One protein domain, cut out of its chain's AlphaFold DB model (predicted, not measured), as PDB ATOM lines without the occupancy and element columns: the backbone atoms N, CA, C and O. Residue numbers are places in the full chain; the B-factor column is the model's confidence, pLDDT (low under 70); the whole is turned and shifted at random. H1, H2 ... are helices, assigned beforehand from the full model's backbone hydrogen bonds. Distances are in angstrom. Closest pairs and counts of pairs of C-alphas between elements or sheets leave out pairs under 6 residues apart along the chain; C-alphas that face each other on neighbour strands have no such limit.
ATOM      1  N   PHE A 141      -2.432 -28.419  49.181       94.62
ATOM      2  CA  PHE A 141      -2.909 -29.689  49.730       94.62
ATOM      3  C   PHE A 141      -3.070 -29.624  51.252       94.62
ATOM      4  O   PHE A 141      -4.087 -30.050  51.790       94.62
ATOM      5  N   GLU A 142      -2.078 -29.062  51.939       96.88
ATOM      6  CA  GLU A 142      -2.015 -28.977  53.396       96.88
ATOM      7  C   GLU A 142      -3.125 -28.091  53.964       96.88
ATOM      8  O   GLU A 142      -3.733 -28.451  54.971       96.88
ATOM      9  N   GLU A 143      -3.414 -26.964  53.304       96.12
ATOM     10  CA  GLU A 143      -4.498 -26.056  53.692       96.12
ATOM     11  C   GLU A 143      -5.851 -26.769  53.591       96.12
ATOM     12  O   GLU A 143      -6.587 -26.850  54.575       96.12
ATOM     13  N   LYS A 144      -6.134 -27.394  52.440       97.19
ATOM     14  CA  LYS A 144      -7.394 -28.122  52.246       97.19
ATOM     15  C   LYS A 144      -7.523 -29.340  53.163       97.19
ATOM     16  O   LYS A 144      -8.605 -29.617  53.676       97.19
ATOM     17  N   TYR A 145      -6.437 -30.084  53.370       96.75
ATOM     18  CA  TYR A 145      -6.428 -31.242  54.263       96.75
ATOM     19  C   TYR A 145      -6.697 -30.822  55.710       96.75
ATOM     20  O   TYR A 145      -7.516 -31.446  56.384       96.75
ATOM     21  N   SER A 146      -6.068 -29.734  56.169       96.88
ATOM     22  CA  SER A 146      -6.330 -29.164  57.493       96.88
ATOM     23  C   SER A 146      -7.813 -28.829  57.667       96.88
ATOM     24  O   SER A 146      -8.408 -29.224  58.672       96.88
ATOM     25  N   ASP A 147      -8.432 -28.190  56.673       96.69
ATOM     26  CA  ASP A 147      -9.864 -27.874  56.700       96.69
ATOM     27  C   ASP A 147     -10.730 -29.140  56.809       96.69
ATOM     28  O   ASP A 147     -11.640 -29.197  57.640       96.69
ATOM     29  N   CYS A 148     -10.412 -30.198  56.051       97.06
ATOM     30  CA  CYS A 148     -11.128 -31.473  56.147       97.06
ATOM     31  C   CYS A 148     -11.003 -32.122  57.532       97.06
ATOM     32  O   CYS A 148     -11.970 -32.680  58.051       97.06
ATOM     33  N   ILE A 149      -9.815 -32.093  58.144       97.06
ATOM     34  CA  ILE A 149      -9.570 -32.762  59.428       97.06
ATOM     35  C   ILE A 149     -10.257 -32.048  60.596       97.06
ATOM     36  O   ILE A 149     -10.645 -32.733  61.551       97.06
ATOM     37  N   LEU A 150     -10.420 -30.723  60.504       96.88
ATOM     38  CA  LEU A 150     -11.111 -29.884  61.489       96.88
ATOM     39  C   LEU A 150     -12.639 -30.032  61.455       96.88
ATOM     40  O   LEU A 150     -13.311 -29.596  62.392       96.88
ATOM     41  N   GLU A 151     -13.193 -30.662  60.420       97.69
ATOM     42  CA  GLU A 151     -14.626 -30.897  60.330       97.69
ATOM     43  C   GLU A 151     -15.108 -31.856  61.431       97.69
ATOM     44  O   GLU A 151     -14.602 -32.965  61.629       97.69
ATOM     45  N   SER A 152     -16.126 -31.402  62.158       96.50
ATOM     46  CA  SER A 152     -16.721 -32.104  63.293       96.50
ATOM     47  C   SER A 152     -17.714 -33.184  62.862       96.50
ATOM     48  O   SER A 152     -17.883 -34.197  63.546       96.50
ATOM     49  N   ASN A 153     -18.378 -32.987  61.720       96.44
ATOM     50  CA  ASN A 153     -19.294 -33.966  61.164       96.44
ATOM     51  C   ASN A 153     -18.510 -35.054  60.420       96.44
ATOM     52  O   ASN A 153     -17.927 -34.802  59.368       96.44
ATOM     53  N   VAL A 154     -18.552 -36.288  60.933       95.31
ATOM     54  CA  VAL A 154     -17.794 -37.424  60.376       95.31
ATOM     55  C   VAL A 154     -18.076 -37.645  58.887       95.31
ATOM     56  O   VAL A 154     -17.145 -37.880  58.127       95.31
ATOM     57  N   GLN A 155     -19.329 -37.513  58.444       95.00
ATOM     58  CA  GLN A 155     -19.674 -37.711  57.035       95.00
ATOM     59  C   GLN A 155     -19.095 -36.607  56.144       95.00
ATOM     60  O   GLN A 155     -18.614 -36.890  55.048       95.00
ATOM     61  N   VAL A 156     -19.147 -35.351  56.596       96.06
ATOM     62  CA  VAL A 156     -18.594 -34.214  55.842       96.06
ATOM     63  C   VAL A 156     -17.073 -34.335  55.768       96.06
ATOM     64  O   VAL A 156     -16.513 -34.210  54.681       96.06
ATOM     65  N   LYS A 157     -16.425 -34.686  56.883       95.94
ATOM     66  CA  LYS A 157     -14.991 -34.977  56.945       95.94
ATOM     67  C   LYS A 157     -14.578 -36.068  55.958       95.94
ATOM     68  O   LYS A 157     -13.649 -35.868  55.185       95.94
ATOM     69  N   GLU A 158     -15.272 -37.203  55.946       94.88
ATOM     70  CA  GLU A 158     -14.951 -38.318  55.046       94.88
ATOM     71  C   GLU A 158     -15.155 -37.964  53.572       94.88
ATOM     72  O   GLU A 158     -14.303 -38.277  52.744       94.88
ATOM     73  N   ASN A 159     -16.235 -37.252  53.239       94.25
ATOM     74  CA  ASN A 159     -16.463 -36.767  51.876       94.25
ATOM     75  C   ASN A 159     -15.365 -35.781  51.437       94.25
ATOM     76  O   ASN A 159     -14.933 -35.800  50.281       94.25
ATOM     77  N   CYS A 160     -14.908 -34.931  52.359       97.38
ATOM     78  CA  CYS A 160     -13.825 -33.980  52.134       97.38
ATOM     79  C   CYS A 160     -12.502 -34.715  51.861       97.38
ATOM     80  O   CYS A 160     -11.877 -34.496  50.824       97.38
ATOM     81  N   LEU A 161     -12.134 -35.672  52.722       96.44
ATOM     82  CA  LEU A 161     -10.936 -36.500  52.557       96.44
ATOM     83  C   LEU A 161     -10.967 -37.325  51.266       96.44
ATOM     84  O   LEU A 161      -9.968 -37.372  50.555       96.44
ATOM     85  N   GLN A 162     -12.111 -37.918  50.917       94.06
ATOM     86  CA  GLN A 162     -12.278 -38.639  49.654       94.06
ATOM     87  C   GLN A 162     -12.068 -37.715  48.444       94.06
ATOM     88  O   GLN A 162     -11.410 -38.101  47.478       94.06
ATOM     89  N   SER A 163     -12.604 -36.494  48.492       94.50
ATOM     90  CA  SER A 163     -12.441 -35.518  47.409       94.50
ATOM     91  C   SER A 163     -10.975 -35.116  47.237       94.50
ATOM     92  O   SER A 163     -10.491 -35.071  46.109       94.50
ATOM     93  N   LEU A 164     -10.241 -34.917  48.339       96.06
ATOM     94  CA  LEU A 164      -8.798 -34.664  48.295       96.06
ATOM     95  C   LEU A 164      -8.001 -35.865  47.796       96.06
ATOM     96  O   LEU A 164      -7.057 -35.691  47.030       96.06
ATOM     97  N   ALA A 165      -8.384 -37.078  48.192       95.69
ATOM     98  CA  ALA A 165      -7.753 -38.300  47.711       95.69
ATOM     99  C   ALA A 165      -7.814 -38.380  46.178       95.69
ATOM    100  O   ALA A 165      -6.826 -38.738  45.540       95.69
ATOM    101  N   ILE A 166      -8.950 -37.999  45.587       92.19
ATOM    102  CA  ILE A 166      -9.146 -37.955  44.135       92.19
ATOM    103  C   ILE A 166      -8.384 -36.776  43.514       92.19
ATOM    104  O   ILE A 166      -7.627 -36.981  42.570       92.19
ATOM    105  N   GLU A 167      -8.550 -35.563  44.053       92.44
ATOM    106  CA  GLU A 167      -7.934 -34.336  43.525       92.44
ATOM    107  C   GLU A 167      -6.403 -34.437  43.472       92.44
ATOM    108  O   GLU A 167      -5.784 -34.061  42.479       92.44
ATOM    109  N   PHE A 168      -5.799 -34.984  44.525       93.56
ATOM    110  CA  PHE A 168      -4.348 -35.090  44.669       93.56
ATOM    111  C   PHE A 168      -3.805 -36.477  44.329       93.56
ATOM    112  O   PHE A 168      -2.616 -36.726  44.530       93.56
ATOM    113  N   ASN A 169      -4.652 -37.377  43.813       93.12
ATOM    114  CA  ASN A 169      -4.283 -38.753  43.481       93.12
ATOM    115  C   ASN A 169      -3.535 -39.458  44.633       93.12
ATOM    116  O   ASN A 169      -2.469 -40.056  44.464       93.12
ATOM    117  N   ASN A 170      -4.080 -39.337  45.841       94.12
ATOM    118  CA  ASN A 170      -3.467 -39.847  47.055       94.12
ATOM    119  C   ASN A 170      -4.378 -40.888  47.721       94.12
ATOM    120  O   ASN A 170      -5.185 -40.535  48.585       94.12
ATOM    121  N   PRO A 171      -4.251 -42.183  47.369       92.94
ATOM    122  CA  PRO A 171      -5.082 -43.233  47.949       92.94
ATOM    123  C   PRO A 171      -4.798 -43.465  49.439       92.94
ATOM    124  O   PRO A 171      -5.615 -44.085  50.106       92.94
ATOM    125  N   VAL A 172      -3.690 -42.952  49.995       94.38
ATOM    126  CA  VAL A 172      -3.396 -43.068  51.436       94.38
ATOM    127  C   VAL A 172      -4.446 -42.330  52.268       94.38
ATOM    128  O   VAL A 172      -4.803 -42.786  53.347       94.38
ATOM    129  N   LEU A 173      -5.027 -41.247  51.739       95.25
ATOM    130  CA  LEU A 173      -6.128 -40.542  52.399       95.25
ATOM    131  C   LEU A 173      -7.384 -41.411  52.565       95.25
ATOM    132  O   LEU A 173      -8.188 -41.161  53.460       95.25
ATOM    133  N   CYS A 174      -7.547 -42.453  51.746       96.00
ATOM    134  CA  CYS A 174      -8.648 -43.399  51.890       96.00
ATOM    135  C   CYS A 174      -8.502 -44.300  53.126       96.00
ATOM    136  O   CYS A 174      -9.513 -44.804  53.614       96.00
ATOM    137  N   ASP A 175      -7.285 -44.486  53.652       95.06
ATOM    138  CA  ASP A 175      -7.037 -45.276  54.867       95.06
ATOM    139  C   ASP A 175      -7.468 -44.529  56.146       95.06
ATOM    140  O   ASP A 175      -7.638 -45.148  57.197       95.06
ATOM    141  N   GLU A 176      -7.675 -43.208  56.070       93.88
ATOM    142  CA  GLU A 176      -8.149 -42.379  57.190       93.88
ATOM    143  C   GLU A 176      -9.678 -42.403  57.362       93.88
ATOM    144  O   GLU A 176     -10.206 -41.848  58.331       93.88
ATOM    145  N   LEU A 177     -10.402 -43.046  56.440       93.56
ATOM    146  CA  LEU A 177     -11.861 -43.141  56.470       93.56
ATOM    147  C   LEU A 177     -12.312 -44.240  57.442       93.56
ATOM    148  O   LEU A 177     -11.771 -45.345  57.448       93.56
ATOM    149  N   VAL A 178     -13.313 -43.939  58.274       91.56
ATOM    150  CA  VAL A 178     -13.773 -44.830  59.354       91.56
ATOM    151  C   VAL A 178     -15.057 -45.562  58.965       91.56
ATOM    152  O   VAL A 178     -15.180 -46.760  59.210       91.56
ATOM    153  N   ASN A 179     -16.018 -44.843  58.383       90.00
ATOM    154  CA  ASN A 179     -17.336 -45.356  58.010       90.00
ATOM    155  C   ASN A 179     -17.475 -45.582  56.504       90.00
ATOM    156  O   ASN A 179     -18.237 -46.460  56.089       90.00
ATOM    157  N   LEU A 180     -16.779 -44.794  55.681       86.62
ATOM    158  CA  LEU A 180     -16.736 -45.032  54.245       86.62
ATOM    159  C   LEU A 180     -15.928 -46.302  53.945       86.62
ATOM    160  O   LEU A 180     -14.904 -46.573  54.566       86.62
ATOM    161  N   ASP A 181     -16.374 -47.063  52.949       91.94
ATOM    162  CA  ASP A 181     -15.623 -48.192  52.408       91.94
ATOM    163  C   ASP A 181     -14.292 -47.681  51.816       91.94
ATOM    164  O   ASP A 181     -14.261 -47.101  50.725       91.94
ATOM    165  N   SER A 182     -13.193 -47.846  52.559       91.56
ATOM    166  CA  SER A 182     -11.852 -47.397  52.162       91.56
ATOM    167  C   SER A 182     -11.377 -48.070  50.870       91.56
ATOM    168  O   SER A 182     -10.662 -47.453  50.072       91.56
ATOM    169  N   GLU A 183     -11.843 -49.295  50.601       91.19
ATOM    170  CA  GLU A 183     -11.609 -49.985  49.336       91.19
ATOM    171  C   GLU A 183     -12.322 -49.250  48.201       91.19
ATOM    172  O   GLU A 183     -11.720 -48.974  47.163       91.19
ATOM    173  N   LYS A 184     -13.582 -48.851  48.412       92.88
ATOM    174  CA  LYS A 184     -14.321 -48.027  47.448       92.88
ATOM    175  C   LYS A 184     -13.622 -46.699  47.180       92.88
ATOM    176  O   LYS A 184     -13.477 -46.349  46.015       92.88
ATOM    177  N   CYS A 185     -13.169 -45.985  48.212       94.62
ATOM    178  CA  CYS A 185     -12.413 -44.743  48.023       94.62
ATOM    179  C   CYS A 185     -11.161 -44.980  47.168       94.62
ATOM    180  O   CYS A 185     -10.975 -44.305  46.159       94.62
ATOM    181  N   SER A 186     -10.359 -45.995  47.504       93.31
ATOM    182  CA  SER A 186      -9.124 -46.308  46.774       93.31
ATOM    183  C   SER A 186      -9.394 -46.652  45.307       93.31
ATOM    184  O   SER A 186      -8.671 -46.190  44.423       93.31
ATOM    185  N   ARG A 187     -10.471 -47.406  45.028       92.81
ATOM    186  CA  ARG A 187     -10.910 -47.716  43.657       92.81
ATOM    187  C   ARG A 187     -11.224 -46.451  42.856       92.81
ATOM    188  O   ARG A 187     -10.762 -46.343  41.722       92.81
ATOM    189  N   GLU A 188     -11.953 -45.495  43.434       93.81
ATOM    190  CA  GLU A 188     -12.274 -44.227  42.759       93.81
ATOM    191  C   GLU A 188     -11.021 -43.377  42.504       93.81
ATOM    192  O   GLU A 188     -10.878 -42.816  41.420       93.81
ATOM    193  N   VAL A 189     -10.077 -43.329  43.452       95.00
ATOM    194  CA  VAL A 189      -8.804 -42.606  43.279       95.00
ATOM    195  C   VAL A 189      -7.984 -43.196  42.132       95.00
ATOM    196  O   VAL A 189      -7.553 -42.465  41.240       95.00
ATOM    197  N   TRP A 190      -7.803 -44.520  42.096       94.88
ATOM    198  CA  TRP A 190      -7.052 -45.170  41.016       94.88
ATOM    199  C   TRP A 190      -7.717 -45.000  39.656       94.88
ATOM    200  O   TRP A 190      -7.032 -44.779  38.659       94.88
ATOM    201  N   LYS A 191      -9.048 -45.072  39.611       95.75
ATOM    202  CA  LYS A 191      -9.814 -44.845  38.390       95.75
ATOM    203  C   LYS A 191      -9.669 -43.409  37.896       95.75
ATOM    204  O   LYS A 191      -9.392 -43.209  36.717       95.75
ATOM    205  N   ALA A 192      -9.795 -42.421  38.782       94.50
ATOM    206  CA  ALA A 192      -9.588 -41.019  38.436       94.50
ATOM    207  C   ALA A 192      -8.171 -40.779  37.895       94.50
ATOM    208  O   ALA A 192      -8.012 -40.148  36.854       94.50
ATOM    209  N   ASN A 193      -7.153 -41.356  38.537       93.06
ATOM    210  CA  ASN A 193      -5.774 -41.279  38.064       93.06
ATOM    211  C   ASN A 193      -5.592 -41.886  36.668       93.06
ATOM    212  O   ASN A 193      -4.988 -41.264  35.802       93.06
ATOM    213  N   ALA A 194      -6.152 -43.075  36.431       95.38
ATOM    214  CA  ALA A 194      -6.088 -43.728  35.129       95.38
ATOM    215  C   ALA A 194      -6.758 -42.893  34.021       95.38
ATOM    216  O   ALA A 194      -6.260 -42.825  32.900       95.38
ATOM    217  N   ILE A 195      -7.861 -42.207  34.340       96.00
ATOM    218  CA  ILE A 195      -8.537 -41.300  33.406       96.00
ATOM    219  C   ILE A 195      -7.683 -40.054  33.131       96.00
ATOM    220  O   ILE A 195      -7.568 -39.632  31.980       96.00
ATOM    221  N   ILE A 196      -7.075 -39.472  34.170       94.12
ATOM    222  CA  ILE A 196      -6.207 -38.289  34.061       94.12
ATOM    223  C   ILE A 196      -4.942 -38.604  33.259       94.12
ATOM    224  O   ILE A 196      -4.513 -37.773  32.459       94.12
ATOM    225  N   SER A 197      -4.354 -39.790  33.442       94.62
ATOM    226  CA  SER A 197      -3.166 -40.206  32.694       94.62
ATOM    227  C   SER A 197      -3.459 -40.461  31.217       94.62
ATOM    228  O   SER A 197      -2.548 -40.354  30.401       94.62
ATOM    229  N   GLN A 198      -4.717 -40.762  30.865       96.00
ATOM    230  CA  GLN A 198      -5.146 -41.136  29.509       96.00
ATOM    231  C   GLN A 198      -4.413 -42.379  28.972       96.00
ATOM    232  O   GLN A 198      -4.334 -42.603  27.764       96.00
TER     233      GLN A 198
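Overview. This is residues 141 to 198 of the 329 residues of an uncharacterized protein of Candidatus Diapherotrites archaeon CG10_big_fil_rev_8_21_14_0_10_31_34 (UniProt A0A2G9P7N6). Four helices fold back and forth with their lines nearly aligned: H2 is in the middle, H1 packs along one side of it, H4 packs on the side opposite H1, and the short H3 packs on a third side of H2, between those two. The short H3 sits in the corner between H2 and H4, while H4 is shifted along the shared direction and meets H2 only with residues 162 to 166 of H2. The printed part has 58 residues with four named helices, in the order H1, H2, H3, H4, and no named strand; the class is all helix. It is compact, with a radius of gyration of the C-alphas of 11.0 A, and only just elongated, spanning 37 by 24 by 14 A.

Arrangement. H1, residues 141 to 150, and H2, residues 154 to 167, form a helical hairpin. They touch at a shallow tilt of 12 degrees, opposite ways, and their closest C-alphas, those of Cys 148 and Lys 157, are 5.3 A apart. H2 is the hub, touching three other helices. With residues 161 to 165 alone it touches H3, residues 171 to 176, in a second helical hairpin, at a shallow tilt of 13 degrees, opposite ways; the closest C-alphas, those of Ala 165 and Leu 173, are 5.4 A apart. H3 touches H4, residues 182 to 197, in a third helical hairpin, at a shallow tilt of 21 degrees, opposite ways, with the closest C-alphas, those of Cys 174 and Ser 182, 5.1 A apart. H2, with residues 162 to 166 alone, also touches H4, at a shallow tilt of 27 degrees, the same way; the closest C-alphas, those of Ile 166 and Val 189, are 4.7 A apart. H1 is apart from H3 and from H4. In H1, H2 and H4 every O i to N i+4 pair is within hydrogen-bond range; in H3 0 of 2 are, beside 3 of 3 O i to N i+3 pairs.

Along the chain. H1 begins at C-alpha 141, (-2.909, -29.689, 49.730), and measures 14.3 A from first to last C-alpha. H2 begins at C-alpha 154, (-17.794, -37.424, 60.376), and measures 19.8 A. H3 has six residues, Pro 171 to Glu 176, and measures 9.8 A. H4, the longest helix with 16 residues, measures 22.5 A and ends at C-alpha 197, (-3.166, -40.206, 32.694).

Size, cuts and confidence. The two C-alphas farthest apart, those of Ser 152 and Gln 198, are 36.8 A apart. The printed part has no cut, and its three links between helices are tight. The mean pLDDT of the printed part is 94.6, and no printed residue is under 70.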